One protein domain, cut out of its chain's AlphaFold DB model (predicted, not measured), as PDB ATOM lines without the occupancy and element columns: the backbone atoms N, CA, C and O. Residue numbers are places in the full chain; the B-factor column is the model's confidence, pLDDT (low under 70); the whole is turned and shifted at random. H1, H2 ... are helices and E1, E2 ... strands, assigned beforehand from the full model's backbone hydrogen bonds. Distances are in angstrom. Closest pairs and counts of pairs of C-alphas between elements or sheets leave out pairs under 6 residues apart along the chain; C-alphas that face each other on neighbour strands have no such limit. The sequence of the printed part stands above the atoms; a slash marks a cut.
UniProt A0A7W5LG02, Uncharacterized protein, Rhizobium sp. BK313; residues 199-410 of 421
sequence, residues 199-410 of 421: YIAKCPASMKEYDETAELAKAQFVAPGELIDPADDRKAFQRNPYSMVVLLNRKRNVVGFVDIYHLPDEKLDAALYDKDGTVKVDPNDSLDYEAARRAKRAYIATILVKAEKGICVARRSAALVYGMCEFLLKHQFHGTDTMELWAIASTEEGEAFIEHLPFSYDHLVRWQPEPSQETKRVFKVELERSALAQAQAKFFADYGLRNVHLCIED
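Overview. This is residues 199 to 410 of the 421 residues of an uncharacterized protein of Rhizobium sp. BK313 (UniProt A0A7W5LG02). A twisted sheet of seven strands, curled like part of a barrel, wraps round one long helix, H5. H7 packs on H5, H6 covers E5 on the inner side of the curl, and the helical hairpin H1 and H2 covers the other face: three layers, with helices on both faces of the sheet. The 212 printed residues hold, in chain order, E1 H1 H2 E2 E3 H3 H4 E4 H5 E5 H6 E6 H7 E7; the sheet's order is E6 E5 E4 E3 E2 E1 E7, mixed, and the class is mixed, helices and strands. The whole is compact, with a radius of gyration of the C-alphas of 16.3 A, and rounded, spanning 45 by 38 by 35 A.

Along the chain. The sheet's strands are E6, residues 376 to 384, 25.5 A; E5, 338 to 344; E4, 297 to 305, 23.6 A, which bends by 51 degrees at residue 301; E3, 254 to 261, 20.5 A; E2, 244 to 249; E1, 199 to 202, beginning at C-alpha 199 (149.801, 192.302, 162.470); and E7, 404 to 409, ending at C-alpha 409 (152.477, 182.723, 158.995). The helices are H5, residues 311 to 331, 30.9 A, beginning at C-alpha 311 (148.526, 202.606, 173.520); H1, 207 to 221, 20.4 A; H2, 230 to 239; H3, 265 to 273; H4, 289 to 292; H6, 348 to 355; and H7, 385 to 398, 20.0 A.

Arrangement. The sheet curls round H5; the closest C-alphas of E2 and H5, Leu 247 and Leu 320, are 5.6 A apart. E4 and E5 are parallel, with N 300 and O 342 at 2.8 A; with H5 they form a strand-helix-strand unit, two parallel strands joined through a helix, its crossover right-handed. E5 and E6 are antiparallel, with N 383 and O 339 at 2.7 A. E3 is antiparallel to E4, with N 257 and O 304 at 2.8 A, and to E2, its hairpin partner, with N 247 and O 256 at 2.8 A. E1 is antiparallel to E2, N 200 and O 248 at 2.8 A, and parallel to E7, N 201 and O 407 at 2.8 A. H7 touches H5 at a shallow tilt of 17 degrees, opposite ways, closest at the C-alphas of Tyr 322 and Gln 392, 6.8 A. H6 runs along E5 at a height over the sheet of 7.9 A; H1 runs across the strands on the opposite face, at 8.3 A. H2 touches H1, closest at the C-alphas of Ala 214 and Pro 230, 6.6 A. H3 only grazes the sheet, and H4 is not on it. Every O i to N i+4 pair is within hydrogen-bond range in H1, H2, H3 and H6, 16 of 17 in H5 and 9 of 10 in H7; H4 is too short for one.

Size, cuts and confidence. The C-alphas farthest apart, of Pro 371 and Asn 403, are 46.9 A apart. The printed part has no cut; the links H3 to H4 and H6 to E6 are long. Mean pLDDT of the printed part is 70.1; 90 residues are under 70, among them 356 to 379 and 385 to 410.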
ATOM      1  N   TYR A 199     148.444 192.772 162.217       76.88
ATOM      2  CA  TYR A 199     149.801 192.302 162.470       76.88
ATOM      3  C   TYR A 199     149.982 190.863 161.980       76.88
ATOM      4  O   TYR A 199     149.027 190.097 161.881       76.88
ATOM      5  N   ILE A 200     151.226 190.501 161.691       78.56
ATOM      6  CA  ILE A 200     151.619 189.145 161.311       78.56
ATOM      7  C   ILE A 200     152.677 188.680 162.304       78.56
ATOM      8  O   ILE A 200     153.718 189.322 162.404       78.56
ATOM      9  N   ALA A 201     152.424 187.594 163.027       82.62
ATOM     10  CA  ALA A 201     153.457 186.886 163.770       82.62
ATOM     11  C   ALA A 201     154.060 185.804 162.874       82.62
ATOM     12  O   ALA A 201     153.339 185.078 162.184       82.62
ATOM     13  N   LYS A 202     155.386 185.709 162.872       82.31
ATOM     14  CA  LYS A 202     156.114 184.809 161.984       82.31
ATOM     15  C   LYS A 202     157.410 184.322 162.635       82.31
ATOM     16  O   LYS A 202     158.106 185.114 163.260       82.31
ATOM     17  N   CYS A 203     157.772 183.062 162.412       82.06
ATOM     18  CA  CYS A 203     159.156 182.601 162.552       82.06
ATOM     19  C   CYS A 203     159.886 182.765 161.208       82.06
ATOM     20  O   CYS A 203     159.296 182.460 160.162       82.06
ATOM     21  N   PRO A 204     161.145 183.236 161.188       80.38
ATOM     22  CA  PRO A 204     161.935 183.244 159.962       80.38
ATOM     23  C   PRO A 204     161.982 181.843 159.333       80.38
ATOM     24  O   PRO A 204     162.243 180.859 160.018       80.38
ATOM     25  N   ALA A 205     161.723 181.736 158.029       71.94
ATOM     26  CA  ALA A 205     161.642 180.441 157.345       71.94
ATOM     27  C   ALA A 205     163.014 179.904 156.903       71.94
ATOM     28  O   ALA A 205     163.152 178.759 156.483       71.94
ATOM     29  N   SER A 206     164.032 180.765 156.909       75.88
ATOM     30  CA  SER A 206     165.367 180.461 156.404       75.88
ATOM     31  C   SER A 206     166.413 181.353 157.056       75.88
ATOM     32  O   SER A 206     166.088 182.417 157.578       75.88
ATOM     33  N   MET A 207     167.688 180.970 156.943       81.25
ATOM     34  CA  MET A 207     168.807 181.790 157.421       81.25
ATOM     35  C   MET A 207     168.847 183.173 156.773       81.25
ATOM     36  O   MET A 207     169.163 184.159 157.423       81.25
ATOM     37  N   LYS A 208     168.504 183.249 155.484       79.44
ATOM     38  CA  LYS A 208     168.457 184.514 154.752       79.44
ATOM     39  C   LYS A 208     167.398 185.443 155.343       79.44
ATOM     40  O   LYS A 208     167.668 186.611 155.583       79.44
ATOM     41  N   GLU A 209     166.206 184.909 155.586       74.06
ATOM     42  CA  GLU A 209     165.112 185.678 156.179       74.06
ATOM     43  C   GLU A 209     165.397 186.048 157.640       74.06
ATOM     44  O   GLU A 209     165.038 187.137 158.087       74.06
ATOM     45  N   TYR A 210     166.079 185.168 158.372       81.38
ATOM     46  CA  TYR A 210     166.592 185.462 159.701       81.38
ATOM     47  C   TYR A 210     167.569 186.645 159.662       81.38
ATOM     48  O   TYR A 210     167.355 187.624 160.370       81.38
ATOM     49  N   ASP A 211     168.584 186.599 158.791       77.56
ATOM     50  CA  ASP A 211     169.593 187.656 158.653       77.56
ATOM     51  C   ASP A 211     168.918 188.996 158.280       77.56
ATOM     52  O   ASP A 211     169.197 190.028 158.888       77.56
ATOM     53  N   GLU A 212     167.955 188.981 157.349       73.81
ATOM     54  CA  GLU A 212     167.139 190.155 156.994       73.81
ATOM     55  C   GLU A 212     166.364 190.708 158.202       73.81
ATOM     56  O   GLU A 212     166.292 191.921 158.411       73.81
ATOM     57  N   THR A 213     165.805 189.824 159.025       73.31
ATOM     58  CA  THR A 213     165.013 190.191 160.199       73.31
ATOM     59  C   THR A 213     165.880 190.743 161.331       73.31
ATOM     60  O   THR A 213     165.529 191.767 161.919       73.31
ATOM     61  N   ALA A 214     167.030 190.125 161.597       73.44
ATOM     62  CA  ALA A 214     168.000 190.571 162.589       73.44
ATOM     63  C   ALA A 214     168.594 191.939 162.218       73.44
ATOM     64  O   ALA A 214     168.689 192.826 163.066       73.44
ATOM     65  N   GLU A 215     168.923 192.163 160.942       71.62
ATOM     66  CA  GLU A 215     169.376 193.474 160.458       71.62
ATOM     67  C   GLU A 215     168.289 194.551 160.598       71.62
ATOM     68  O   GLU A 215     168.566 195.672 161.032       71.62
ATOM     69  N   LEU A 216     167.028 194.215 160.309       67.38
ATOM     70  CA  LEU A 216     165.905 195.131 160.523       67.38
ATOM     71  C   LEU A 216     165.658 195.417 162.010       67.38
ATOM     72  O   LEU A 216     165.317 196.552 162.350       67.38
ATOM     73  N   ALA A 217     165.834 194.425 162.887       64.62
ATOM     74  CA  ALA A 217     165.731 194.591 164.332       64.62
ATOM     75  C   ALA A 217     166.844 195.513 164.865       64.62
ATOM     76  O   ALA A 217     166.561 196.485 165.566       64.62
ATOM     77  N   LYS A 218     168.095 195.314 164.440       66.56
ATOM     78  CA  LYS A 218     169.197 196.234 164.770       66.56
ATOM     79  C   LYS A 218     168.907 197.662 164.337       66.56
ATOM     80  O   LYS A 218     169.033 198.583 165.134       66.56
ATOM     81  N   ALA A 219     168.499 197.847 163.081       63.47
ATOM     82  CA  ALA A 219     168.300 199.173 162.506       63.47
ATOM     83  C   ALA A 219     167.147 199.955 163.160       63.47
ATOM     84  O   ALA A 219     167.101 201.179 163.051       63.47
ATOM     85  N   GLN A 220     166.191 199.264 163.792       62.22
ATOM     86  CA  GLN A 220     164.959 199.878 164.294       62.22
ATOM     87  C   GLN A 220     164.827 199.931 165.817       62.22
ATOM     88  O   GLN A 220     164.007 200.721 166.288       62.22
ATOM     89  N   PHE A 221     165.573 199.115 166.571       59.91
ATOM     90  CA  PHE A 221     165.342 198.937 168.010       59.91
ATOM     91  C   PHE A 221     166.535 199.275 168.906       59.91
ATOM     92  O   PHE A 221     166.317 199.510 170.090       59.91
ATOM     93  N   VAL A 222     167.768 199.339 168.391       53.97
ATOM     94  CA  VAL A 222     168.954 199.503 169.246       53.97
ATOM     95  C   VAL A 222     169.901 200.549 168.660       53.97
ATOM     96  O   VAL A 222     170.139 200.593 167.453       53.97
ATOM     97  N   ALA A 223     170.488 201.376 169.526       49.62
ATOM     98  CA  ALA A 223     171.794 201.956 169.233       49.62
ATOM     99  C   ALA A 223     172.797 200.806 168.960       49.62
ATOM    100  O   ALA A 223     172.632 199.715 169.499       49.62
ATOM    101  N   PRO A 224     173.814 200.973 168.104       42.50
ATOM    102  CA  PRO A 224     174.654 199.852 167.683       42.50
ATOM    103  C   PRO A 224     175.322 199.133 168.876       42.50
ATOM    104  O   PRO A 224     176.186 199.723 169.516       42.50
ATOM    105  N   GLY A 225     174.968 197.862 169.138       48.81
ATOM    106  CA  GLY A 225     175.835 196.918 169.867       48.81
ATOM    107  C   GLY A 225     175.407 196.353 171.232       48.81
ATOM    108  O   GLY A 225     176.206 195.606 171.780       48.81
ATOM    109  N   GLU A 226     174.225 196.650 171.795       57.47
ATOM    110  CA  GLU A 226     173.969 196.304 173.221       57.47
ATOM    111  C   GLU A 226     172.862 195.280 173.537       57.47
ATOM    112  O   GLU A 226     172.880 194.733 174.633       57.47
ATOM    113  N   LEU A 227     171.915 194.978 172.637       57.38
ATOM    114  CA  LEU A 227     170.753 194.131 172.998       57.38
ATOM    115  C   LEU A 227     170.620 192.813 172.230       57.38
ATOM    116  O   LEU A 227     169.840 191.965 172.640       57.38
ATOM    117  N   ILE A 228     171.335 192.643 171.120       63.56
ATOM    118  CA  ILE A 228     171.228 191.462 170.255       63.56
ATOM    119  C   ILE A 228     172.640 191.124 169.792       63.56
ATOM    120  O   ILE A 228     173.237 191.952 169.090       63.56
ATOM    121  N   ASP A 229     173.164 189.948 170.158       72.25
ATOM    122  CA  ASP A 229     174.344 189.392 169.493       72.25
ATOM    123  C   ASP A 229     173.876 188.576 168.278       72.25
ATOM    124  O   ASP A 229     173.478 187.418 168.384       72.25
ATOM    125  N   PRO A 230     173.941 189.148 167.074       72.00
ATOM    126  CA  PRO A 230     173.363 188.541 165.884       72.00
ATOM    127  C   PRO A 230     174.112 187.279 165.478       72.00
ATOM    128  O   PRO A 230     173.554 186.456 164.760       72.00
ATOM    129  N   ALA A 231     175.388 187.157 165.856       77.75
ATOM    130  CA  ALA A 231     176.191 185.997 165.522       77.75
ATOM    131  C   ALA A 231     175.791 184.804 166.389       77.75
ATOM    132  O   ALA A 231     175.706 183.690 165.868       77.75
ATOM    133  N   ASP A 232     175.521 185.032 167.670       76.75
ATOM    134  CA  ASP A 232     175.104 183.974 168.584       76.75
ATOM    135  C   ASP A 232     173.633 183.593 168.379       76.75
ATOM    136  O   ASP A 232     173.330 182.404 168.242       76.75
ATOM    137  N   ASP A 233     172.741 184.561 168.175       78.12
ATOM    138  CA  ASP A 233     171.331 184.296 167.864       78.12
ATOM    139  C   ASP A 233     171.177 183.530 166.534       78.12
ATOM    140  O   ASP A 233     170.353 182.619 166.404       78.12
ATOM    141  N   ARG A 234     172.025 183.836 165.539       83.00
ATOM    142  CA  ARG A 234     172.058 183.115 164.258       83.00
ATOM    143  C   ARG A 234     172.436 181.651 164.442       83.00
ATOM    144  O   ARG A 234     171.854 180.785 163.789       83.00
ATOM    145  N   LYS A 235     173.410 181.355 165.307       83.31
ATOM    146  CA  LYS A 235     173.793 179.970 165.624       83.31
ATOM    147  C   LYS A 235     172.678 179.263 166.389       83.31
ATOM    148  O   LYS A 235     172.372 178.118 166.066       83.31
ATOM    149  N   ALA A 236     172.023 179.939 167.334       83.81
ATOM    150  CA  ALA A 236     170.859 179.387 168.022       83.81
ATOM    151  C   ALA A 236     169.736 179.032 167.032       83.81
ATOM    152  O   ALA A 236     169.193 177.928 167.096       83.81
ATOM    153  N   PHE A 237     169.463 179.908 166.059       85.25
ATOM    154  CA  PHE A 237     168.471 179.676 165.007       85.25
ATOM    155  C   PHE A 237     168.843 178.504 164.077       85.25
ATOM    156  O   PHE A 237     167.973 177.735 163.669       85.25
ATOM    157  N   GLN A 238     170.134 178.303 163.776       84.62
ATOM    158  CA  GLN A 238     170.605 177.131 163.014       84.62
ATOM    159  C   GLN A 238     170.284 175.804 163.712       84.62
ATOM    160  O   GLN A 238     170.010 174.811 163.038       84.62
ATOM    161  N   ARG A 239     170.327 175.783 165.046       85.06
ATOM    162  CA  ARG A 239     170.000 174.599 165.852       85.06
ATOM    163  C   ARG A 239     168.493 174.444 166.026       85.06
ATOM    164  O   ARG A 239     167.966 173.335 165.914       85.06
ATOM    165  N   ASN A 240     167.795 175.556 166.246       83.31
ATOM    166  CA  ASN A 240     166.356 175.596 166.446       83.31
ATOM    167  C   ASN A 240     165.709 176.778 165.696       83.31
ATOM    168  O   ASN A 240     165.794 177.913 166.161       83.31
ATOM    169  N   PRO A 241     164.962 176.528 164.606       77.06
ATOM    170  CA  PRO A 241     164.352 177.586 163.801       77.06
ATOM    171  C   PRO A 241     163.172 178.299 164.491       77.06
ATOM    172  O   PRO A 241     162.622 179.251 163.945       77.06
ATOM    173  N   TYR A 242     162.777 177.867 165.691       78.94
ATOM    174  CA  TYR A 242     161.735 178.513 166.501       78.94
ATOM    175  C   TYR A 242     162.319 179.290 167.682       78.94
ATOM    176  O   TYR A 242     161.597 179.631 168.616       78.94
ATOM    177  N   SER A 243     163.624 179.577 167.658       81.94
ATOM    178  CA  SER A 243     164.273 180.428 168.657       81.94
ATOM    179  C   SER A 243     163.905 181.906 168.524       81.94
ATOM    180  O   SER A 243     164.341 182.704 169.344       81.94
ATOM    181  N   MET A 244     163.137 182.294 167.499       84.38
ATOM    182  CA  MET A 244     162.741 183.678 167.258       84.38
ATOM    183  C   MET A 244     161.338 183.768 166.654       84.38
ATOM    184  O   MET A 244     160.998 183.055 165.706       84.38
ATOM    185  N   VAL A 245     160.548 184.709 167.166       85.38
ATOM    186  CA  VAL A 245     159.252 185.108 166.613       85.38
ATOM    187  C   VAL A 245     159.273 186.606 166.370       85.38
ATOM    188  O   VAL A 245     159.620 187.394 167.248       85.38
ATOM    189  N   VAL A 246     158.871 187.016 165.172       85.06
ATOM    190  CA  VAL A 246     158.822 188.419 164.773       85.06
ATOM    191  C   VAL A 246     157.405 188.869 164.496       85.06
ATOM    192  O   VAL A 246     156.587 188.131 163.947       85.06
ATOM    193  N   LEU A 247     157.121 190.109 164.879       85.00
ATOM    194  CA  LEU A 247     155.853 190.771 164.647       85.00
ATOM    195  C   LEU A 247     156.020 191.796 163.529       85.00
ATOM    196  O   LEU A 247     156.761 192.772 163.661       85.00
ATOM    197  N   LEU A 248     155.285 191.601 162.443       83.00
ATOM    198  CA  LEU A 248     155.230 192.499 161.303       83.00
ATOM    199  C   LEU A 248     153.935 193.310 161.337       83.00
ATOM    200  O   LEU A 248     152.881 192.813 161.728       83.00
ATOM    201  N   ASN A 249     153.981 194.556 160.878       81.19
ATOM    202  CA  ASN A 249     152.770 195.338 160.622       81.19
ATOM    203  C   ASN A 249     152.203 195.064 159.214       81.19
ATOM    204  O   ASN A 249     152.806 194.365 158.403       81.19
ATOM    205  N   ARG A 250     151.078 195.703 158.863       76.12
ATOM    206  CA  ARG A 250     150.456 195.617 157.522       76.12
ATOM    207  C   ARG A 250     151.375 195.926 156.330       76.12
ATOM    208  O   ARG A 250     151.075 195.523 155.213       76.12
ATOM    209  N   LYS A 251     152.454 196.688 156.539       80.19
ATOM    210  CA  LYS A 251     153.449 197.019 155.504       80.19
ATOM    211  C   LYS A 251     154.597 196.005 155.457       80.19
ATOM    212  O   LYS A 251     155.552 196.231 154.728       80.19
ATOM    213  N   ARG A 252     154.505 194.919 156.234       76.06
ATOM    214  CA  ARG A 252     155.562 193.927 156.467       76.06
ATOM    215  C   ARG A 252     156.831 194.506 157.101       76.06
ATOM    216  O   ARG A 252     157.900 193.925 156.981       76.06
ATOM    217  N   ASN A 253     156.713 195.623 157.819       79.94
ATOM    218  CA  ASN A 253     157.824 196.128 158.622       79.94
ATOM    219  C   ASN A 253     157.830 195.416 159.973       79.94
ATOM    220  O   ASN A 253     156.776 195.325 160.607       79.94
ATOM    221  N   VAL A 254     159.012 195.009 160.436       78.44
ATOM    222  CA  VAL A 254     159.222 194.499 161.797       78.44
ATOM    223  C   VAL A 254     158.880 195.597 162.808       78.44
ATOM    224  O   VAL A 254     159.415 196.704 162.748       78.44
ATOM    225  N   VAL A 255     157.941 195.308 163.706       79.12
ATOM    226  CA  VAL A 255     157.470 196.202 164.779       79.12
ATOM    227  C   VAL A 255     157.606 195.584 166.169       79.12
ATOM    228  O   VAL A 255     157.387 196.279 167.159       79.12
ATOM    229  N   GLY A 256     158.026 194.325 166.249       81.56
ATOM    230  CA  GLY A 256     158.545 193.709 167.461       81.56
ATOM    231  C   GLY A 256     159.200 192.366 167.162       81.56
ATOM    232  O   GLY A 256     158.996 191.813 166.079       81.56
ATOM    233  N   PHE A 257     159.970 191.850 168.108       85.06
ATOM    234  CA  PHE A 257     160.495 190.492 168.085       85.06
ATOM    235  C   PHE A 257     160.657 189.951 169.507       85.06
ATOM    236  O   PHE A 257     160.803 190.717 170.463       85.06
ATOM    237  N   VAL A 258     160.628 188.629 169.615       84.88
ATOM    238  CA  VAL A 258     161.000 187.876 170.808       84.88
ATOM    239  C   VAL A 258     161.922 186.737 170.409       84.88
ATOM    240  O   VAL A 258     161.688 186.086 169.387       84.88
ATOM    241  N   ASP A 259     162.962 186.509 171.197       84.50
ATOM    242  CA  ASP A 259     163.829 185.339 171.106       84.50
ATOM    243  C   ASP A 259     163.627 184.417 172.324       84.50
ATOM    244  O   ASP A 259     163.189 184.809 173.411       84.50
ATOM    245  N   ILE A 260     163.859 183.128 172.098       85.38
ATOM    246  CA  ILE A 260     163.637 182.076 173.085       85.38
ATOM    247  C   ILE A 260     164.760 181.052 172.966       85.38
ATOM    248  O   ILE A 260     164.933 180.410 171.924       85.38
ATOM    249  N   TYR A 261     165.472 180.829 174.065       87.25
ATOM    250  CA  TYR A 261     166.509 179.811 174.164       87.25
ATOM    251  C   TYR A 261     165.998 178.582 174.899       87.25
ATOM    252  O   TYR A 261     165.605 178.628 176.063       87.25
ATOM    253  N   HIS A 262     166.018 177.455 174.194       86.25
ATOM    254  CA  HIS A 262     165.697 176.151 174.758       86.25
ATOM    255  C   HIS A 262     167.018 175.542 175.195       86.25
ATOM    256  O   HIS A 262     167.806 175.154 174.343       86.25
ATOM    257  N   LEU A 263     167.302 175.516 176.491       87.25
ATOM    258  CA  LEU A 263     168.586 175.060 177.026       87.25
ATOM    259  C   LEU A 263     168.405 173.713 177.734       87.25
ATOM    260  O   LEU A 263     167.292 173.400 178.159       87.25
ATOM    261  N   PRO A 264     169.476 172.920 177.912       87.50
ATOM    262  CA  PRO A 264     169.457 171.831 178.882       87.50
ATOM    263  C   PRO A 264     169.050 172.350 180.269       87.50
ATOM    264  O   PRO A 264     169.571 173.380 180.705       87.50
ATOM    265  N   ASP A 265     168.181 171.618 180.973       85.31
ATOM    266  CA  ASP A 265     167.663 172.012 182.293       85.31
ATOM    267  C   ASP A 265     168.792 172.368 183.269       85.31
ATOM    268  O   ASP A 265     168.731 173.390 183.934       85.31
ATOM    269  N   GLU A 266     169.877 171.590 183.279       86.25
ATOM    270  CA  GLU A 266     171.055 171.816 184.128       86.25
ATOM    271  C   GLU A 266     171.717 173.182 183.882       86.25
ATOM    272  O   GLU A 266     172.185 173.827 184.821       86.25
ATOM    273  N   LYS A 267     171.758 173.636 182.622       83.38
ATOM    274  CA  LYS A 267     172.330 174.937 182.251       83.38
ATOM    275  C   LYS A 267     171.395 176.077 182.618       83.38
ATOM    276  O   LYS A 267     171.857 177.110 183.096       83.38
ATOM    277  N   LEU A 268     170.096 175.879 182.407       83.88
ATOM    278  CA  LEU A 268     169.090 176.846 182.817       83.88
ATOM    279  C   LEU A 268     169.086 176.999 184.342       83.88
ATOM    280  O   LEU A 268     169.179 178.117 184.831       83.88
ATOM    281  N   ASP A 269     169.071 175.896 185.087       84.44
ATOM    282  CA  ASP A 269     169.132 175.891 186.548       84.44
ATOM    283  C   ASP A 269     170.422 176.568 187.037       84.44
ATOM    284  O   ASP A 269     170.371 177.421 187.923       84.44
ATOM    285  N   ALA A 270     171.574 176.266 186.424       82.88
ATOM    286  CA  ALA A 270     172.826 176.948 186.744       82.88
ATOM    287  C   ALA A 270     172.717 178.468 186.553       82.88
ATOM    288  O   ALA A 270     173.149 179.204 187.431       82.88
ATOM    289  N   ALA A 271     172.111 178.939 185.460       78.81
ATOM    290  CA  ALA A 271     171.918 180.368 185.211       78.81
ATOM    291  C   ALA A 271     170.907 181.012 186.177       78.81
ATOM    292  O   ALA A 271     171.123 182.125 186.651       78.81
ATOM    293  N   LEU A 272     169.812 180.316 186.496       73.94
ATOM    294  CA  LEU A 272     168.765 180.810 187.394       73.94
ATOM    295  C   LEU A 272     169.240 180.899 188.851       73.94
ATOM    296  O   LEU A 272     168.857 181.822 189.565       73.94
ATOM    297  N   TYR A 273     170.058 179.946 189.302       75.12
ATOM    298  CA  TYR A 273     170.548 179.874 190.684       75.12
ATOM    299  C   TYR A 273     171.936 180.486 190.887       75.12
ATOM    300  O   TYR A 273     172.465 180.451 192.005       75.12
ATOM    301  N   ASP A 274     172.524 181.056 189.840       70.25
ATOM    302  CA  ASP A 274     173.797 181.749 189.918       70.25
ATOM    303  C   ASP A 274     173.646 183.104 190.618       70.25
ATOM    304  O   ASP A 274     173.126 184.087 190.086       70.25
ATOM    305  N   LYS A 275     174.113 183.132 191.867       63.44
ATOM    306  CA  LYS A 275     174.036 184.300 192.750       63.44
ATOM    307  C   LYS A 275     175.020 185.397 192.372       63.44
ATOM    308  O   LYS A 275     174.795 186.538 192.758       63.44
ATOM    309  N   ASP A 276     176.081 185.043 191.654       62.47
ATOM    310  CA  ASP A 276     177.202 185.935 191.377       62.47
ATOM    311  C   ASP A 276     177.173 186.473 189.933       62.47
ATOM    312  O   ASP A 276     178.062 187.232 189.545       62.47
ATOM    313  N   GLY A 277     176.176 186.080 189.124       60.47
ATOM    314  CA  GLY A 277     176.004 186.543 187.737       60.47
ATOM    315  C   GLY A 277     177.100 186.071 186.775       60.47
ATOM    316  O   GLY A 277     177.288 186.636 185.698       60.47
ATOM    317  N   THR A 278     177.858 185.056 187.181       66.44
ATOM    318  CA  THR A 278     178.979 184.457 186.455       66.44
ATOM    319  C   THR A 278     178.553 183.505 185.335       66.44
ATOM    320  O   THR A 278     179.271 183.360 184.342       66.44
ATOM    321  N   VAL A 279     177.392 182.868 185.467       69.19
ATOM    322  CA  VAL A 279     176.808 181.948 184.497       69.19
ATOM    323  C   VAL A 279     176.051 182.768 183.464       69.19
ATOM    324  O   VAL A 279     174.961 183.288 183.696       69.19
ATOM    325  N   LYS A 280     176.649 182.868 182.279       70.44
ATOM    326  CA  LYS A 280     175.999 183.466 181.119       70.44
ATOM    327  C   LYS A 280     175.177 182.410 180.398       70.44
ATOM    328  O   LYS A 280     175.673 181.318 180.124       70.44
ATOM    329  N   VAL A 281     173.941 182.760 180.057       75.00
ATOM    330  CA  VAL A 281     173.161 182.000 179.081       75.00
ATOM    331  C   VAL A 281     173.801 182.217 177.715       75.00
ATOM    332  O   VAL A 281     173.748 183.321 177.178       75.00
ATOM    333  N   ASP A 282     174.440 181.179 177.184       75.75
ATOM    334  CA  ASP A 282     175.036 181.199 175.851       75.75
ATOM    335  C   ASP A 282     174.017 180.656 174.827       75.75
ATOM    336  O   ASP A 282     173.598 179.500 174.945       75.75
ATOM    337  N   PRO A 283     173.620 181.431 173.799       71.19
ATOM    338  CA  PRO A 283     172.758 180.941 172.721       71.19
ATOM    339  C   PRO A 283     173.328 179.708 171.999       71.19
ATOM    340  O   PRO A 283     172.572 178.895 171.458       71.19
ATOM    341  N   ASN A 284     174.653 179.510 172.031       78.94
ATOM    342  CA  ASN A 284     175.314 178.320 171.492       78.94
ATOM    343  C   ASN A 284     174.898 177.034 172.204       78.94
ATOM    344  O   ASN A 284     175.014 175.960 171.618       78.94
ATOM    345  N   ASP A 285     174.380 177.127 173.426       82.75
ATOM    346  CA  ASP A 285     173.886 175.991 174.199       82.75
ATOM    347  C   ASP A 285     172.432 175.622 173.889       82.75
ATOM    348  O   ASP A 285     171.915 174.654 174.451       82.75
ATOM    349  N   SER A 286     171.789 176.356 172.973       85.94
ATOM    350  CA  SER A 286     170.428 176.079 172.516       85.94
ATOM    351  C   SER A 286     170.305 174.659 171.964       85.94
ATOM    352  O   SER A 286     171.123 174.217 171.167       85.94
ATOM    353  N   LEU A 287     169.279 173.931 172.381       86.94
ATOM    354  CA  LEU A 287     168.986 172.570 171.958       86.94
ATOM    355  C   LEU A 287     168.610 172.520 170.471       86.94
ATOM    356  O   LEU A 287     167.956 173.421 169.946       86.94
ATOM    357  N   ASP A 288     168.961 171.418 169.807       84.81
ATOM    358  CA  ASP A 288     168.528 171.165 168.429       84.81
ATOM    359  C   ASP A 288     167.002 171.016 168.370       84.81
ATOM    360  O   ASP A 288     166.388 170.576 169.344       84.81
ATOM    361  N   TYR A 289     166.378 171.325 167.227       82.06
ATOM    362  CA  TYR A 289     164.917 171.410 167.111       82.06
ATOM    363  C   TYR A 289     164.161 170.210 167.712       82.06
ATOM    364  O   TYR A 289     163.220 170.398 168.479       82.06
ATOM    365  N   GLU A 290     164.576 168.970 167.436       82.12
ATOM    366  CA  GLU A 290     163.902 167.780 167.979       82.12
ATOM    367  C   GLU A 290     164.023 167.660 169.512       82.12
ATOM    368  O   GLU A 290     163.111 167.176 170.186       82.12
ATOM    369  N   ALA A 291     165.152 168.079 170.083       83.25
ATOM    370  CA  ALA A 291     165.336 168.135 171.530       83.25
ATOM    371  C   ALA A 291     164.545 169.306 172.132       83.25
ATOM    372  O   ALA A 291     163.855 169.118 173.130       83.25
ATOM    373  N   ALA A 292     164.558 170.468 171.473       82.06
ATOM    374  CA  ALA A 292     163.793 171.641 171.875       82.06
ATOM    375  C   ALA A 292     162.287 171.348 171.937       82.06
ATOM    376  O   ALA A 292     161.668 171.669 172.939       82.06
ATOM    377  N   ARG A 293     161.710 170.632 170.958       79.19
ATOM    378  CA  ARG A 293     160.288 170.216 170.976       79.19
ATOM    379  C   ARG A 293     159.885 169.357 172.178       79.19
ATOM    380  O   ARG A 293     158.696 169.191 172.421       79.19
ATOM    381  N   ARG A 294     160.847 168.732 172.858       77.88
ATOM    382  CA  ARG A 294     160.622 167.888 174.043       77.88
ATOM    383  C   ARG A 294     160.989 168.598 175.342       77.88
ATOM    384  O   ARG A 294     160.723 168.056 176.415       77.88
ATOM    385  N   ALA A 295     161.626 169.763 175.253       78.62
ATOM    386  CA  ALA A 295     162.016 170.536 176.412       78.62
ATOM    387  C   ALA A 295     160.761 171.028 177.136       78.62
ATOM    388  O   ALA A 295     159.809 171.509 176.525       78.62
ATOM    389  N   LYS A 296     160.760 170.896 178.461       79.62
ATOM    390  CA  LYS A 296     159.684 171.433 179.298       79.62
ATOM    391  C   LYS A 296     159.949 172.868 179.714       79.62
ATOM    392  O   LYS A 296     159.038 173.506 180.214       79.62
ATOM    393  N   ARG A 297     161.174 173.362 179.546       84.12
ATOM    394  CA  ARG A 297     161.594 174.688 179.990       84.12
ATOM    395  C   ARG A 297     162.234 175.445 178.838       84.12
ATOM    396  O   ARG A 297     162.985 174.865 178.055       84.12
ATOM    397  N   ALA A 298     161.962 176.740 178.758       84.88
ATOM    398  CA  ALA A 298     162.675 177.644 177.868       84.88
ATOM    399  C   ALA A 298     162.889 179.006 178.528       84.88
ATOM    400  O   ALA A 298     162.102 179.443 179.368       84.88
ATOM    401  N   TYR A 299     163.966 179.673 178.132       85.06
ATOM    402  CA  TYR A 299     164.325 181.004 178.593       85.06
ATOM    403  C   TYR A 299     163.945 182.047 177.542       85.06
ATOM    404  O   TYR A 299     164.343 181.929 176.385       85.06
ATOM    405  N   ILE A 300     163.188 183.066 177.936       83.81
ATOM    406  CA  ILE A 300     162.906 184.241 177.110       83.81
ATOM    407  C   ILE A 300     164.053 185.226 177.327       83.81
ATOM    408  O   ILE A 300     164.176 185.788 178.419       83.81
ATOM    409  N   ALA A 301     164.890 185.427 176.309       77.06
ATOM    410  CA  ALA A 301     166.070 186.275 176.452       77.06
ATOM    411  C   ALA A 301     165.750 187.759 176.248       77.06
ATOM    412  O   ALA A 301     166.194 188.606 177.024       77.06
ATOM    413  N   THR A 302     164.925 188.060 175.255       78.00
ATOM    414  CA  THR A 302     164.711 189.404 174.744       78.00
ATOM    415  C   THR A 302     163.295 189.533 174.207       78.00
ATOM    416  O   THR A 302     162.836 188.760 173.370       78.00
ATOM    417  N   ILE A 303     162.600 190.582 174.641       79.19
ATOM    418  CA  ILE A 303     161.367 191.052 174.008       79.19
ATOM    419  C   ILE A 303     161.591 192.509 173.643       79.19
ATOM    420  O   ILE A 303     161.787 193.351 174.519       79.19
ATOM    421  N   LEU A 304     161.521 192.825 172.354       77.44
ATOM    422  CA  LEU A 304     161.614 194.198 171.878       77.44
ATOM    423  C   LEU A 304     160.410 194.542 171.024       77.44
ATOM    424  O   LEU A 304     160.043 193.840 170.086       77.44
ATOM    425  N   VAL A 305     159.783 195.669 171.346       74.88
ATOM    426  CA  VAL A 305     158.593 196.161 170.658       74.88
ATOM    427  C   VAL A 305     158.781 197.633 170.364       74.88
ATOM    428  O   VAL A 305     159.236 198.404 171.206       74.88
ATOM    429  N   LYS A 306     158.465 198.027 169.131       72.31
ATOM    430  CA  LYS A 306     158.800 199.353 168.644       72.31
ATOM    431  C   LYS A 306     157.923 200.358 169.364       72.31
ATOM    432  O   LYS A 306     156.699 200.351 169.183       72.31
ATOM    433  N   ALA A 307     158.566 201.226 170.138       62.56
ATOM    434  CA  ALA A 307     157.904 202.290 170.863       62.56
ATOM    435  C   ALA A 307     157.267 203.287 169.879       62.56
ATOM    436  O   ALA A 307     157.941 204.038 169.179       62.56
ATOM    437  N   GLU A 308     155.941 203.290 169.828       61.44
ATOM    438  CA  GLU A 308     155.142 204.430 169.373       61.44
ATOM    439  C   GLU A 308     154.333 204.946 170.575       61.44
ATOM    440  O   GLU A 308     154.498 204.450 171.687       61.44
ATOM    441  N   LYS A 309     153.463 205.949 170.395       56.19
ATOM    442  CA  LYS A 309     152.595 206.457 171.479       56.19
ATOM    443  C   LYS A 309     151.963 205.292 172.273       56.19
ATOM    444  O   LYS A 309     151.450 204.352 171.670       56.19
ATOM    445  N   GLY A 310     151.980 205.377 173.609       52.38
ATOM    446  CA  GLY A 310     151.908 204.228 174.534       52.38
ATOM    447  C   GLY A 310     150.795 203.186 174.328       52.38
ATOM    448  O   GLY A 310     151.028 202.006 174.570       52.38
ATOM    449  N   ILE A 311     149.623 203.560 173.802       52.97
ATOM    450  CA  ILE A 311     148.526 202.606 173.520       52.97
ATOM    451  C   ILE A 311     148.917 201.583 172.432       52.97
ATOM    452  O   ILE A 311     148.481 200.432 172.474       52.97
ATOM    453  N   CYS A 312     149.761 201.964 171.467       61.34
ATOM    454  CA  CYS A 312     150.206 201.066 170.397       61.34
ATOM    455  C   CYS A 312     151.231 200.032 170.877       61.34
ATOM    456  O   CYS A 312     151.288 198.941 170.315       61.34
ATOM    457  N   VAL A 313     152.022 200.353 171.906       67.25
ATOM    458  CA  VAL A 313     153.067 199.458 172.423       67.25
ATOM    459  C   VAL A 313     152.433 198.270 173.122       67.25
ATOM    460  O   VAL A 313     152.678 197.145 172.711       67.25
ATOM    461  N   ALA A 314     151.521 198.512 174.068       65.75
ATOM    462  CA  ALA A 314     150.826 197.443 174.787       65.75
ATOM    463  C   ALA A 314     150.143 196.446 173.832       65.75
ATOM    464  O   ALA A 314     150.281 195.237 173.992       65.75
ATOM    465  N   ARG A 315     149.475 196.940 172.779       68.19
ATOM    466  CA  ARG A 315     148.827 196.085 171.771       68.19
ATOM    467  C   ARG A 315     149.813 195.275 170.931       68.19
ATOM    468  O   ARG A 315     149.509 194.138 170.586       68.19
ATOM    469  N   ARG A 316     150.965 195.847 170.574       74.62
ATOM    470  CA  ARG A 316     152.005 195.151 169.799       74.62
ATOM    471  C   ARG A 316     152.723 194.116 170.648       74.62
ATOM    472  O   ARG A 316     152.889 192.994 170.190       74.62
ATOM    473  N   SER A 317     153.086 194.458 171.880       73.81
ATOM    474  CA  SER A 317     153.675 193.502 172.814       73.81
ATOM    475  C   SER A 317     152.724 192.348 173.072       73.81
ATOM    476  O   SER A 317     153.137 191.193 173.053       73.81
ATOM    477  N   ALA A 318     151.432 192.651 173.188       70.94
ATOM    478  CA  ALA A 318     150.411 191.634 173.264       70.94
ATOM    479  C   ALA A 318     150.371 190.747 172.005       70.94
ATOM    480  O   ALA A 318     150.523 189.531 172.087       70.94
ATOM    481  N   ALA A 319     150.248 191.331 170.817       73.88
ATOM    482  CA  ALA A 319     150.240 190.561 169.574       73.88
ATOM    483  C   ALA A 319     151.500 189.683 169.400       73.88
ATOM    484  O   ALA A 319     151.393 188.554 168.924       73.88
ATOM    485  N   LEU A 320     152.672 190.172 169.817       79.12
ATOM    486  CA  LEU A 320     153.936 189.436 169.774       79.12
ATOM    487  C   LEU A 320     153.947 188.249 170.745       79.12
ATOM    488  O   LEU A 320     154.231 187.133 170.319       79.12
ATOM    489  N   VAL A 321     153.607 188.469 172.020       76.12
ATOM    490  CA  VAL A 321     153.535 187.393 173.025       76.12
ATOM    491  C   VAL A 321     152.490 186.357 172.634       76.12
ATOM    492  O   VAL A 321     152.724 185.162 172.771       76.12
ATOM    493  N   TYR A 322     151.357 186.791 172.087       75.44
ATOM    494  CA  TYR A 322     150.342 185.873 171.590       75.44
ATOM    495  C   TYR A 322     150.861 185.033 170.413       75.44
ATOM    496  O   TYR A 322     150.746 183.810 170.442       75.44
ATOM    497  N   GLY A 323     151.494 185.666 169.421       76.62
ATOM    498  CA  GLY A 323     152.127 184.951 168.315       76.62
ATOM    499  C   GLY A 323     153.153 183.927 168.800       76.62
ATOM    500  O   GLY A 323     153.146 182.787 168.346       76.62
ATOM    501  N   MET A 324     153.979 184.307 169.774       82.19
ATOM    502  CA  MET A 324     154.939 183.418 170.425       82.19
ATOM    503  C   MET A 324     154.264 182.205 171.066       82.19
ATOM    504  O   MET A 324     154.631 181.072 170.768       82.19
ATOM    505  N   CYS A 325     153.257 182.432 171.908       75.25
ATOM    506  CA  CYS A 325     152.494 181.377 172.567       75.25
ATOM    507  C   CYS A 325     151.872 180.392 171.565       75.25
ATOM    508  O   CYS A 325     151.929 179.185 171.783       75.25
ATOM    509  N   GLU A 326     151.326 180.879 170.453       74.75
ATOM    510  CA  GLU A 326     150.759 180.026 169.401       74.75
ATOM    511  C   GLU A 326     151.821 179.166 168.704       74.75
ATOM    512  O   GLU A 326     151.595 177.973 168.476       74.75
ATOM    513  N   PHE A 327     153.006 179.721 168.426       75.94
ATOM    514  CA  PHE A 327     154.125 178.929 167.909       75.94
ATOM    515  C   PHE A 327     154.552 177.848 168.911       75.94
ATOM    516  O   PHE A 327     154.735 176.689 168.530       75.94
ATOM    517  N   LEU A 328     154.635 178.178 170.201       74.50
ATOM    518  CA  LEU A 328     154.930 177.191 171.239       74.50
ATOM    519  C   LEU A 328     153.847 176.096 171.293       74.50
ATOM    520  O   LEU A 328     154.177 174.912 171.265       74.50
ATOM    521  N   LEU A 329     152.554 176.444 171.263       71.62
ATOM    522  CA  LEU A 329     151.456 175.462 171.231       71.62
ATOM    523  C   LEU A 329     151.567 174.486 170.068       71.62
ATOM    524  O   LEU A 329     151.413 173.274 170.259       71.62
ATOM    525  N   LYS A 330     151.817 175.020 168.873       73.88
ATOM    526  CA  LYS A 330     151.835 174.238 167.641       73.88
ATOM    527  C   LYS A 330     153.049 173.315 167.563       73.88
ATOM    528  O   LYS A 330     152.922 172.183 167.097       73.88
ATOM    529  N   HIS A 331     154.213 173.771 168.027       72.38
ATOM    530  CA  HIS A 331     155.474 173.068 167.785       72.38
ATOM    531  C   HIS A 331     156.044 172.345 169.019       72.38
ATOM    532  O   HIS A 331     156.700 171.314 168.844       72.38
ATOM    533  N   GLN A 332     155.760 172.815 170.241       67.75
ATOM    534  CA  GLN A 332     156.427 172.373 171.481       67.75
ATOM    535  C   GLN A 332     155.565 171.508 172.406       67.75
ATOM    536  O   GLN A 332     156.091 170.627 173.068       67.75
ATOM    537  N   PHE A 333     154.238 171.648 172.407       63.94
ATOM    538  CA  PHE A 333     153.363 170.774 173.214       63.94
ATOM    539  C   PHE A 333     153.135 169.389 172.568       63.94
ATOM    540  O   PHE A 333     152.073 168.770 172.690       63.94
ATOM    541  N   HIS A 334     154.099 168.886 171.797       58.31
ATOM    542  CA  HIS A 334     154.001 167.567 171.180       58.31
ATOM    543  C   HIS A 334     154.477 166.506 172.181       58.31
ATOM    544  O   HIS A 334     155.661 166.205 172.272       58.31
ATOM    545  N   GLY A 335     153.537 165.922 172.933       58.06
ATOM    546  CA  GLY A 335     153.831 164.893 173.942       58.06
ATOM    547  C   GLY A 335     154.115 165.434 175.349       58.06
ATOM    548  O   GLY A 335     154.462 164.659 176.238       58.06
ATOM    549  N   THR A 336     153.937 166.737 175.560       63.94
ATOM    550  CA  THR A 336     153.965 167.403 176.865       63.94
ATOM    551  C   THR A 336     152.728 168.294 176.989       63.94
ATOM    552  O   THR A 336     152.343 168.965 176.033       63.94
ATOM    553  N   ASP A 337     152.084 168.284 178.158       68.69
ATOM    554  CA  ASP A 337     150.895 169.111 178.433       68.69
ATOM    555  C   ASP A 337     151.247 170.446 179.106       68.69
ATOM    556  O   ASP A 337     150.393 171.332 179.225       68.69
ATOM    557  N   THR A 338     152.508 170.594 179.520       71.94
ATOM    558  CA  THR A 338     153.024 171.741 180.263       71.94
ATOM    559  C   THR A 338     154.392 172.186 179.746       71.94
ATOM    560  O   THR A 338     155.220 171.362 179.345       71.94
ATOM    561  N   MET A 339     154.620 173.498 179.774       76.38
ATOM    562  CA  MET A 339     155.885 174.164 179.473       76.38
ATOM    563  C   MET A 339     156.119 175.275 180.504       76.38
ATOM    564  O   MET A 339     155.175 175.905 180.958       76.38
ATOM    565  N   GLU A 340     157.362 175.539 180.877       80.69
ATOM    566  CA  GLU A 340     157.753 176.635 181.757       80.69
ATOM    567  C   GLU A 340     158.574 177.640 180.948       80.69
ATOM    568  O   GLU A 340     159.621 177.302 180.392       80.69
ATOM    569  N   LEU A 341     158.105 178.882 180.883       78.25
ATOM    570  CA  LEU A 341     158.887 179.997 180.372       78.25
ATOM    571  C   LEU A 341     159.528 180.735 181.539       78.25
ATOM    572  O   LEU A 341     158.867 181.082 182.514       78.25
ATOM    573  N   TRP A 342     160.821 180.981 181.424       81.19
ATOM    574  CA  TRP A 342     161.597 181.714 182.410       81.19
ATOM    575  C   TRP A 342     162.088 183.011 181.782       81.19
ATOM    576  O   TRP A 342     162.617 182.992 180.675       81.19
ATOM    577  N   ALA A 343     161.908 184.137 182.464       78.00
ATOM    578  CA  ALA A 343     162.319 185.446 181.966       78.00
ATOM    579  C   ALA A 343     162.967 186.275 183.075       78.00
ATOM    580  O   ALA A 343     162.600 186.167 184.247       78.00
ATOM    581  N   ILE A 344     163.905 187.138 182.697       74.94
ATOM    582  CA  ILE A 344     164.509 188.130 183.587       74.94
ATOM    583  C   ILE A 344     164.300 189.498 182.960       74.94
ATOM    584  O   ILE A 344     164.692 189.743 181.821       74.94
ATOM    585  N   ALA A 345     163.683 190.407 183.709       72.00
ATOM    586  CA  ALA A 345     163.515 191.773 183.249       72.00
ATOM    587  C   ALA A 345     164.840 192.535 183.340       72.00
ATOM    588  O   ALA A 345     165.470 192.601 184.397       72.00
ATOM    589  N   SER A 346     165.254 193.150 182.234       67.31
ATOM    590  CA  SER A 346     166.434 194.018 182.216       67.31
ATOM    591  C   SER A 346     166.140 195.452 182.667       67.31
ATOM    592  O   SER A 346     167.082 196.135 183.062       67.31
ATOM    593  N   THR A 347     164.871 195.884 182.645       68.06
ATOM    594  CA  THR A 347     164.408 197.220 183.063       68.06
ATOM    595  C   THR A 347     163.111 197.132 183.875       68.06
ATOM    596  O   THR A 347     162.389 196.138 183.770       68.06
ATOM    597  N   GLU A 348     162.784 198.185 184.632       68.94
ATOM    598  CA  GLU A 348     161.525 198.290 185.393       68.94
ATOM    599  C   GLU A 348     160.290 198.200 184.480       68.94
ATOM    600  O   GLU A 348     159.292 197.571 184.830       68.94
ATOM    601  N   GLU A 349     160.345 198.771 183.273       67.38
ATOM    602  CA  GLU A 349     159.254 198.665 182.298       67.38
ATOM    603  C   GLU A 349     159.104 197.245 181.753       67.38
ATOM    604  O   GLU A 349     157.984 196.807 181.489       67.38
ATOM    605  N   GLY A 350     160.217 196.524 181.578       69.62
ATOM    606  CA  GLY A 350     160.205 195.113 181.199       69.62
ATOM    607  C   GLY A 350     159.591 194.240 182.290       69.62
ATOM    608  O   GLY A 350     158.806 193.345 181.994       69.62
ATOM    609  N   GLU A 351     159.886 194.545 183.550       72.25
ATOM    610  CA  GLU A 351     159.290 193.891 184.712       72.25
ATOM    611  C   GLU A 351     157.787 194.155 184.786       72.25
ATOM    612  O   GLU A 351     157.002 193.207 184.803       72.25
ATOM    613  N   ALA A 352     157.374 195.423 184.717       71.31
ATOM    614  CA  ALA A 352     155.965 195.782 184.668       71.31
ATOM    615  C   ALA A 352     155.267 195.099 183.484       71.31
ATOM    616  O   ALA A 352     154.163 194.585 183.634       71.31
ATOM    617  N   PHE A 353     155.900 195.040 182.311       71.31
ATOM    618  CA  PHE A 353     155.347 194.339 181.158       71.31
ATOM    619  C   PHE A 353     155.113 192.854 181.441       71.31
ATOM    620  O   PHE A 353     154.007 192.377 181.189       71.31
ATOM    621  N   ILE A 354     156.119 192.149 181.971       69.12
ATOM    622  CA  ILE A 354     155.999 190.725 182.284       69.12
ATOM    623  C   ILE A 354     154.883 190.513 183.303       69.12
ATOM    624  O   ILE A 354     154.044 189.667 183.047       69.12
ATOM    625  N   GLU A 355     154.786 191.312 184.370       71.31
ATOM    626  CA  GLU A 355     153.719 191.190 185.382       71.31
ATOM    627  C   GLU A 355     152.297 191.353 184.823       71.31
ATOM    628  O   GLU A 355     151.346 190.787 185.365       71.31
ATOM    629  N   HIS A 356     152.130 192.119 183.741       66.81
ATOM    630  CA  HIS A 356     150.828 192.315 183.101       66.81
ATOM    631  C   HIS A 356     150.434 191.173 182.158       66.81
ATOM    632  O   HIS A 356     149.289 191.129 181.697       66.81
ATOM    633  N   LEU A 357     151.345 190.246 181.852       65.50
ATOM    634  CA  LEU A 357     150.991 189.085 181.052       65.50
ATOM    635  C   LEU A 357     150.018 188.184 181.848       65.50
ATOM    636  O   LEU A 357     149.995 188.184 183.080       65.50
ATOM    637  N   PRO A 358     149.141 187.429 181.178       56.12
ATOM    638  CA  PRO A 358     148.130 186.598 181.829       56.12
ATOM    639  C   PRO A 358     148.728 185.264 182.310       56.12
ATOM    640  O   PRO A 358     148.159 184.204 182.060       56.12
ATOM    641  N   PHE A 359     149.888 185.311 182.962       62.03
ATOM    642  CA  PHE A 359     150.634 184.145 183.417       62.03
ATOM    643  C   PHE A 359     150.603 184.014 184.943       62.03
ATOM    644  O   PHE A 359     150.413 184.998 185.655       62.03
ATOM    645  N   SER A 360     150.769 182.791 185.447       55.53
ATOM    646  CA  SER A 360     150.975 182.560 186.879       55.53
ATOM    647  C   SER A 360     152.449 182.765 187.206       55.53
ATOM    648  O   SER A 360     153.296 182.100 186.615       55.53
ATOM    649  N   TYR A 361     152.734 183.680 188.135       59.00
ATOM    650  CA  TYR A 361     154.089 184.041 188.553       59.00
ATOM    651  C   TYR A 361     154.438 183.353 189.864       59.00
ATOM    652  O   TYR A 361     153.829 183.659 190.891       59.00
ATOM    653  N   ASP A 362     155.439 182.474 189.836       51.56
ATOM    654  CA  ASP A 362     155.942 181.822 191.041       51.56
ATOM    655  C   ASP A 362     157.344 182.343 191.388       51.56
ATOM    656  O   ASP A 362     158.308 182.112 190.667       51.56
ATOM    657  N   HIS A 363     157.392 183.090 192.495       49.16
ATOM    658  CA  HIS A 363     158.534 183.513 193.318       49.16
ATOM    659  C   HIS A 363     159.778 184.188 192.690       49.16
ATOM    660  O   HIS A 363     160.378 183.754 191.715       49.16
ATOM    661  N   LEU A 364     160.251 185.234 193.392       44.84
ATOM    662  CA  LEU A 364     161.546 185.888 193.184       44.84
ATOM    663  C   LEU A 364     162.704 184.879 193.284       44.84
ATOM    664  O   LEU A 364     163.111 184.522 194.393       44.84
ATOM    665  N   VAL A 365     163.316 184.518 192.160       47.22
ATOM    666  CA  VAL A 365     164.720 184.086 192.164       47.22
ATOM    667  C   VAL A 365     165.580 185.333 191.958       47.22
ATOM    668  O   VAL A 365     165.260 186.190 191.136       47.22
ATOM    669  N   ARG A 366     166.595 185.498 192.809       47.81
ATOM    670  CA  ARG A 366     167.451 186.685 192.855       47.81
ATOM    671  C   ARG A 366     168.604 186.515 191.867       47.81
ATOM    672  O   ARG A 366     169.522 185.765 192.179       47.81
ATOM    673  N   TRP A 367     168.577 187.218 190.736       44.38
ATOM    674  CA  TRP A 367     169.720 187.282 189.815       44.38
ATOM    675  C   TRP A 367     170.511 188.575 190.051       44.38
ATOM    676  O   TRP A 367     169.930 189.659 190.012       44.38
ATOM    677  N   GLN A 368     171.814 188.486 190.329       47.19
ATOM    678  CA  GLN A 368     172.700 189.651 190.444       47.19
ATOM    679  C   GLN A 368     173.791 189.570 189.372       47.19
ATOM    680  O   GLN A 368     174.722 188.793 189.534       47.19
ATOM    681  N   PRO A 369     173.715 190.360 188.288       43.78
ATOM    682  CA  PRO A 369     174.746 190.350 187.249       43.78
ATOM    683  C   PRO A 369     176.070 191.013 187.674       43.78
ATOM    684  O   PRO A 369     177.086 190.780 187.026       43.78
ATOM    685  N   GLU A 370     176.089 191.816 188.749       43.84
ATOM    686  CA  GLU A 370     177.304 192.406 189.337       43.84
ATOM    687  C   GLU A 370     177.152 192.627 190.861       43.84
ATOM    688  O   GLU A 370     176.038 192.892 191.325       43.84
ATOM    689  N   PRO A 371     178.252 192.648 191.650       46.22
ATOM    690  CA  PRO A 371     178.217 192.878 193.106       46.22
ATOM    691  C   PRO A 371     177.606 194.225 193.538       46.22
ATOM    692  O   PRO A 371     177.254 194.401 194.704       46.22
ATOM    693  N   SER A 372     177.500 195.184 192.613       47.12
ATOM    694  CA  SER A 372     176.924 196.519 192.818       47.12
ATOM    695  C   SER A 372     175.526 196.703 192.222       47.12
ATOM    696  O   SER A 372     174.984 197.801 192.328       47.12
ATOM    697  N   GLN A 373     174.947 195.682 191.578       49.12
ATOM    698  CA  GLN A 373     173.633 195.789 190.937       49.12
ATOM    699  C   GLN A 373     172.519 195.170 191.786       49.12
ATOM    700  O   GLN A 373     172.702 194.187 192.515       49.12
ATOM    701  N   GLU A 374     171.343 195.794 191.699       51.69
ATOM    702  CA  GLU A 374     170.141 195.313 192.362       51.69
ATOM    703  C   GLU A 374     169.808 193.892 191.920       51.69
ATOM    704  O   GLU A 374     170.010 193.473 190.780       51.69
ATOM    705  N   THR A 375     169.288 193.139 192.880       56.22
ATOM    706  CA  THR A 375     168.676 191.842 192.639       56.22
ATOM    707  C   THR A 375     167.574 191.980 191.588       56.22
ATOM    708  O   THR A 375     166.569 192.636 191.849       56.22
ATOM    709  N   LYS A 376     167.718 191.316 190.440       60.44
ATOM    710  CA  LYS A 376     166.655 191.240 189.435       60.44
ATOM    711  C   LYS A 376     165.665 190.138 189.781       60.44
ATOM    712  O   LYS A 376     166.047 189.087 190.309       60.44
ATOM    713  N   ARG A 377     164.392 190.388 189.477       64.12
ATOM    714  CA  ARG A 377     163.310 189.416 189.624       64.12
ATOM    715  C   ARG A 377     163.309 188.467 188.430       64.12
ATOM    716  O   ARG A 377     163.279 188.893 187.278       64.12
ATOM    717  N   VAL A 378     163.356 187.175 188.733       69.06
ATOM    718  CA  VAL A 378     163.082 186.106 187.775       69.06
ATOM    719  C   VAL A 378     161.578 185.859 187.747       69.06
ATOM    720  O   VAL A 378     160.934 185.759 188.793       69.06
ATOM    721  N   PHE A 379     161.038 185.734 186.543       69.12
ATOM    722  CA  PHE A 379     159.644 185.426 186.288       69.12
ATOM    723  C   PHE A 379     159.554 184.010 185.742       69.12
ATOM    724  O   PHE A 379     160.015 183.734 184.634       69.12
ATOM    725  N   LYS A 380     158.957 183.119 186.531       75.75
ATOM    726  CA  LYS A 380     158.500 181.814 186.067       75.75
ATOM    727  C   LYS A 380     157.078 181.955 185.551       75.75
ATOM    728  O   LYS A 380     156.226 182.493 186.250       75.75
ATOM    729  N   VAL A 381     156.841 181.444 184.356       71.50
ATOM    730  CA  VAL A 381     155.547 181.411 183.689       71.50
ATOM    731  C   VAL A 381     155.238 179.957 183.361       71.50
ATOM    732  O   VAL A 381     155.830 179.368 182.458       71.50
ATOM    733  N   GLU A 382     154.316 179.360 184.109       71.38
ATOM    734  CA  GLU A 382     153.825 178.016 183.807       71.38
ATOM    735  C   GLU A 382     152.739 178.080 182.733       71.38
ATOM    736  O   GLU A 382     151.701 178.728 182.886       71.38
ATOM    737  N   LEU A 383     152.995 177.397 181.625       69.81
ATOM    738  CA  LEU A 383     152.108 177.273 180.487       69.81
ATOM    739  C   LEU A 383     151.533 175.863 180.453       69.81
ATOM    740  O   LEU A 383     152.162 174.931 179.958       69.81
ATOM    741  N   GLU A 384     150.304 175.701 180.928       70.75
ATOM    742  CA  GLU A 384     149.503 174.525 180.587       70.75
ATOM    743  C   GLU A 384     148.785 174.770 179.260       70.75
ATOM    744  O   GLU A 384     148.268 175.865 179.028       70.75
ATOM    745  N   ARG A 385     148.671 173.752 178.400       69.38
ATOM    746  CA  ARG A 385     147.968 173.888 177.109       69.38
ATOM    747  C   ARG A 385     146.547 174.458 177.265       69.38
ATOM    748  O   ARG A 385     146.121 175.300 176.477       69.38
ATOM    749  N   SER A 386     145.818 174.021 178.292       67.00
ATOM    750  CA  SER A 386     144.482 174.521 178.651       67.00
ATOM    751  C   SER A 386     144.501 175.955 179.179       67.00
ATOM    752  O   SER A 386     143.628 176.749 178.822       67.00
ATOM    753  N   ALA A 387     145.488 176.295 180.012       63.84
ATOM    754  CA  ALA A 387     145.648 177.634 180.566       63.84
ATOM    755  C   ALA A 387     146.067 178.643 179.492       63.84
ATOM    756  O   ALA A 387     145.608 179.780 179.530       63.84
ATOM    757  N   LEU A 388     146.849 178.235 178.486       61.66
ATOM    758  CA  LEU A 388     147.290 179.116 177.404       61.66
ATOM    759  C   LEU A 388     146.133 179.578 176.515       61.66
ATOM    760  O   LEU A 388     146.044 180.760 176.192       61.66
ATOM    761  N   ALA A 389     145.209 178.673 176.180       61.84
ATOM    762  CA  ALA A 389     144.001 179.011 175.423       61.84
ATOM    763  C   ALA A 389     143.075 179.966 176.206       61.84
ATOM    764  O   ALA A 389     142.433 180.853 175.637       61.84
ATOM    765  N   GLN A 390     143.013 179.822 177.533       62.25
ATOM    766  CA  GLN A 390     142.260 180.737 178.399       62.25
ATOM    767  C   GLN A 390     142.965 182.087 178.558       62.25
ATOM    768  O   GLN A 390     142.317 183.134 178.490       62.25
ATOM    769  N   ALA A 391     144.287 182.067 178.724       59.25
ATOM    770  CA  ALA A 391     145.139 183.242 178.789       59.25
ATOM    771  C   ALA A 391     145.005 184.062 177.504       59.25
ATOM    772  O   ALA A 391     144.759 185.257 177.586       59.25
ATOM    773  N   GLN A 392     145.021 183.417 176.336       61.38
ATOM    774  CA  GLN A 392     144.730 184.011 175.032       61.38
ATOM    775  C   GLN A 392     143.368 184.719 175.017       61.38
ATOM    776  O   GLN A 392     143.296 185.913 174.726       61.38
ATOM    777  N   ALA A 393     142.287 184.021 175.378       62.16
ATOM    778  CA  ALA A 393     140.942 184.602 175.395       62.16
ATOM    779  C   ALA A 393     140.835 185.816 176.338       62.16
ATOM    780  O   ALA A 393     140.241 186.839 175.978       62.16
ATOM    781  N   LYS A 394     141.451 185.725 177.522       63.97
ATOM    782  CA  LYS A 394     141.530 186.817 178.497       63.97
ATOM    783  C   LYS A 394     142.347 187.994 177.962       63.97
ATOM    784  O   LYS A 394     141.915 189.137 178.048       63.97
ATOM    785  N   PHE A 395     143.473 187.722 177.319       62.91
ATOM    786  CA  PHE A 395     144.363 188.730 176.758       62.91
ATOM    787  C   PHE A 395     143.697 189.560 175.656       62.91
ATOM    788  O   PHE A 395     143.804 190.788 175.632       62.91
ATOM    789  N   PHE A 396     142.925 188.913 174.777       61.31
ATOM    790  CA  PHE A 396     142.135 189.616 173.765       61.31
ATOM    791  C   PHE A 396     141.061 190.524 174.377       61.31
ATOM    792  O   PHE A 396     140.757 191.587 173.819       61.31
ATOM    793  N   ALA A 397     140.494 190.123 175.518       62.97
ATOM    794  CA  ALA A 397     139.522 190.921 176.253       62.97
ATOM    795  C   ALA A 397     140.177 192.123 176.953       62.97
ATOM    796  O   ALA A 397     139.702 193.246 176.770       62.97
ATOM    797  N   ASP A 398     141.278 191.902 177.674       62.41
ATOM    798  CA  ASP A 398     141.920 192.893 178.547       62.41
ATOM    799  C   ASP A 398     142.639 194.001 177.755       62.41
ATOM    800  O   ASP A 398     142.571 195.175 178.117       62.41
ATOM    801  N   TYR A 399     143.246 193.669 176.609       58.81
ATOM    802  CA  TYR A 399     143.963 194.645 175.770       58.81
ATOM    803  C   TYR A 399     143.102 195.270 174.661       58.81
ATOM    804  O   TYR A 399     143.604 196.013 173.806       58.81
ATOM    805  N   GLY A 400     141.792 194.988 174.656       52.38
ATOM    806  CA  GLY A 400     140.858 195.537 173.671       52.38
ATOM    807  C   GLY A 400     141.228 195.170 172.230       52.38
ATOM    808  O   GLY A 400     140.969 195.940 171.304       52.38
ATOM    809  N   LEU A 401     141.835 193.998 172.036       51.22
ATOM    810  CA  LEU A 401     142.341 193.515 170.748       51.22
ATOM    811  C   LEU A 401     141.232 192.980 169.829       51.22
ATOM    812  O   LEU A 401     141.526 192.392 168.797       51.22
ATOM    813  N   ARG A 402     139.951 193.231 170.138       46.25
ATOM    814  CA  ARG A 402     138.795 192.811 169.319       46.25
ATOM    815  C   ARG A 402     138.844 193.307 167.865       46.25
ATOM    816  O   ARG A 402     138.155 192.750 167.023       46.25
ATOM    817  N   ASN A 403     139.653 194.333 167.589       42.31
ATOM    818  CA  ASN A 403     139.860 194.917 166.261       42.31
ATOM    819  C   ASN A 403     141.281 194.692 165.712       42.31
ATOM    820  O   ASN A 403     141.638 195.303 164.706       42.31
ATOM    821  N   VAL A 404     142.106 193.883 166.387       41.19
ATOM    822  CA  VAL A 404     143.452 193.528 165.932       41.19
ATOM    823  C   VAL A 404     143.406 192.125 165.361       41.19
ATOM    824  O   VAL A 404     143.175 191.150 166.070       41.19
ATOM    825  N   HIS A 405     143.657 192.033 164.065       45.88
ATOM    826  CA  HIS A 405     143.820 190.756 163.394       45.88
ATOM    827  C   HIS A 405     145.300 190.364 163.458       45.88
ATOM    828  O   HIS A 405     146.139 191.059 162.878       45.88
ATOM    829  N   LEU A 406     145.614 189.281 164.177       43.00
ATOM    830  CA  LEU A 406     146.916 188.622 164.095       43.00
ATOM    831  C   LEU A 406     146.818 187.465 163.105       43.00
ATOM    832  O   LEU A 406     146.013 186.556 163.293       43.00
ATOM    833  N   CYS A 407     147.647 187.496 162.072       47.91
ATOM    834  CA  CYS A 407     147.885 186.337 161.224       47.91
ATOM    835  C   CYS A 407     149.169 185.644 161.654       47.91
ATOM    836  O   CYS A 407     150.158 186.310 161.953       47.91
ATOM    837  N   ILE A 408     149.145 184.319 161.678       53.69
ATOM    838  CA  ILE A 408     150.310 183.506 161.996       53.69
ATOM    839  C   ILE A 408     150.751 182.861 160.699       53.69
ATOM    840  O   ILE A 408     150.059 182.000 160.155       53.69
ATOM    841  N   GLU A 409     151.884 183.317 160.182       50.75
ATOM    842  CA  GLU A 409     152.477 182.723 158.995       50.75
ATOM    843  C   GLU A 409     153.544 181.713 159.433       50.75
ATOM    844  O   GLU A 409     154.633 182.079 159.879       50.75
ATOM    845  N   ASP A 410     153.206 180.430 159.318       52.44
ATOM    846  CA  ASP A 410     154.121 179.324 159.579       52.44
ATOM    847  C   ASP A 410     154.661 178.776 158.256       52.44
ATOM    848  O   ASP A 410     153.947 178.131 157.490       52.44
TER     849      ASP A 410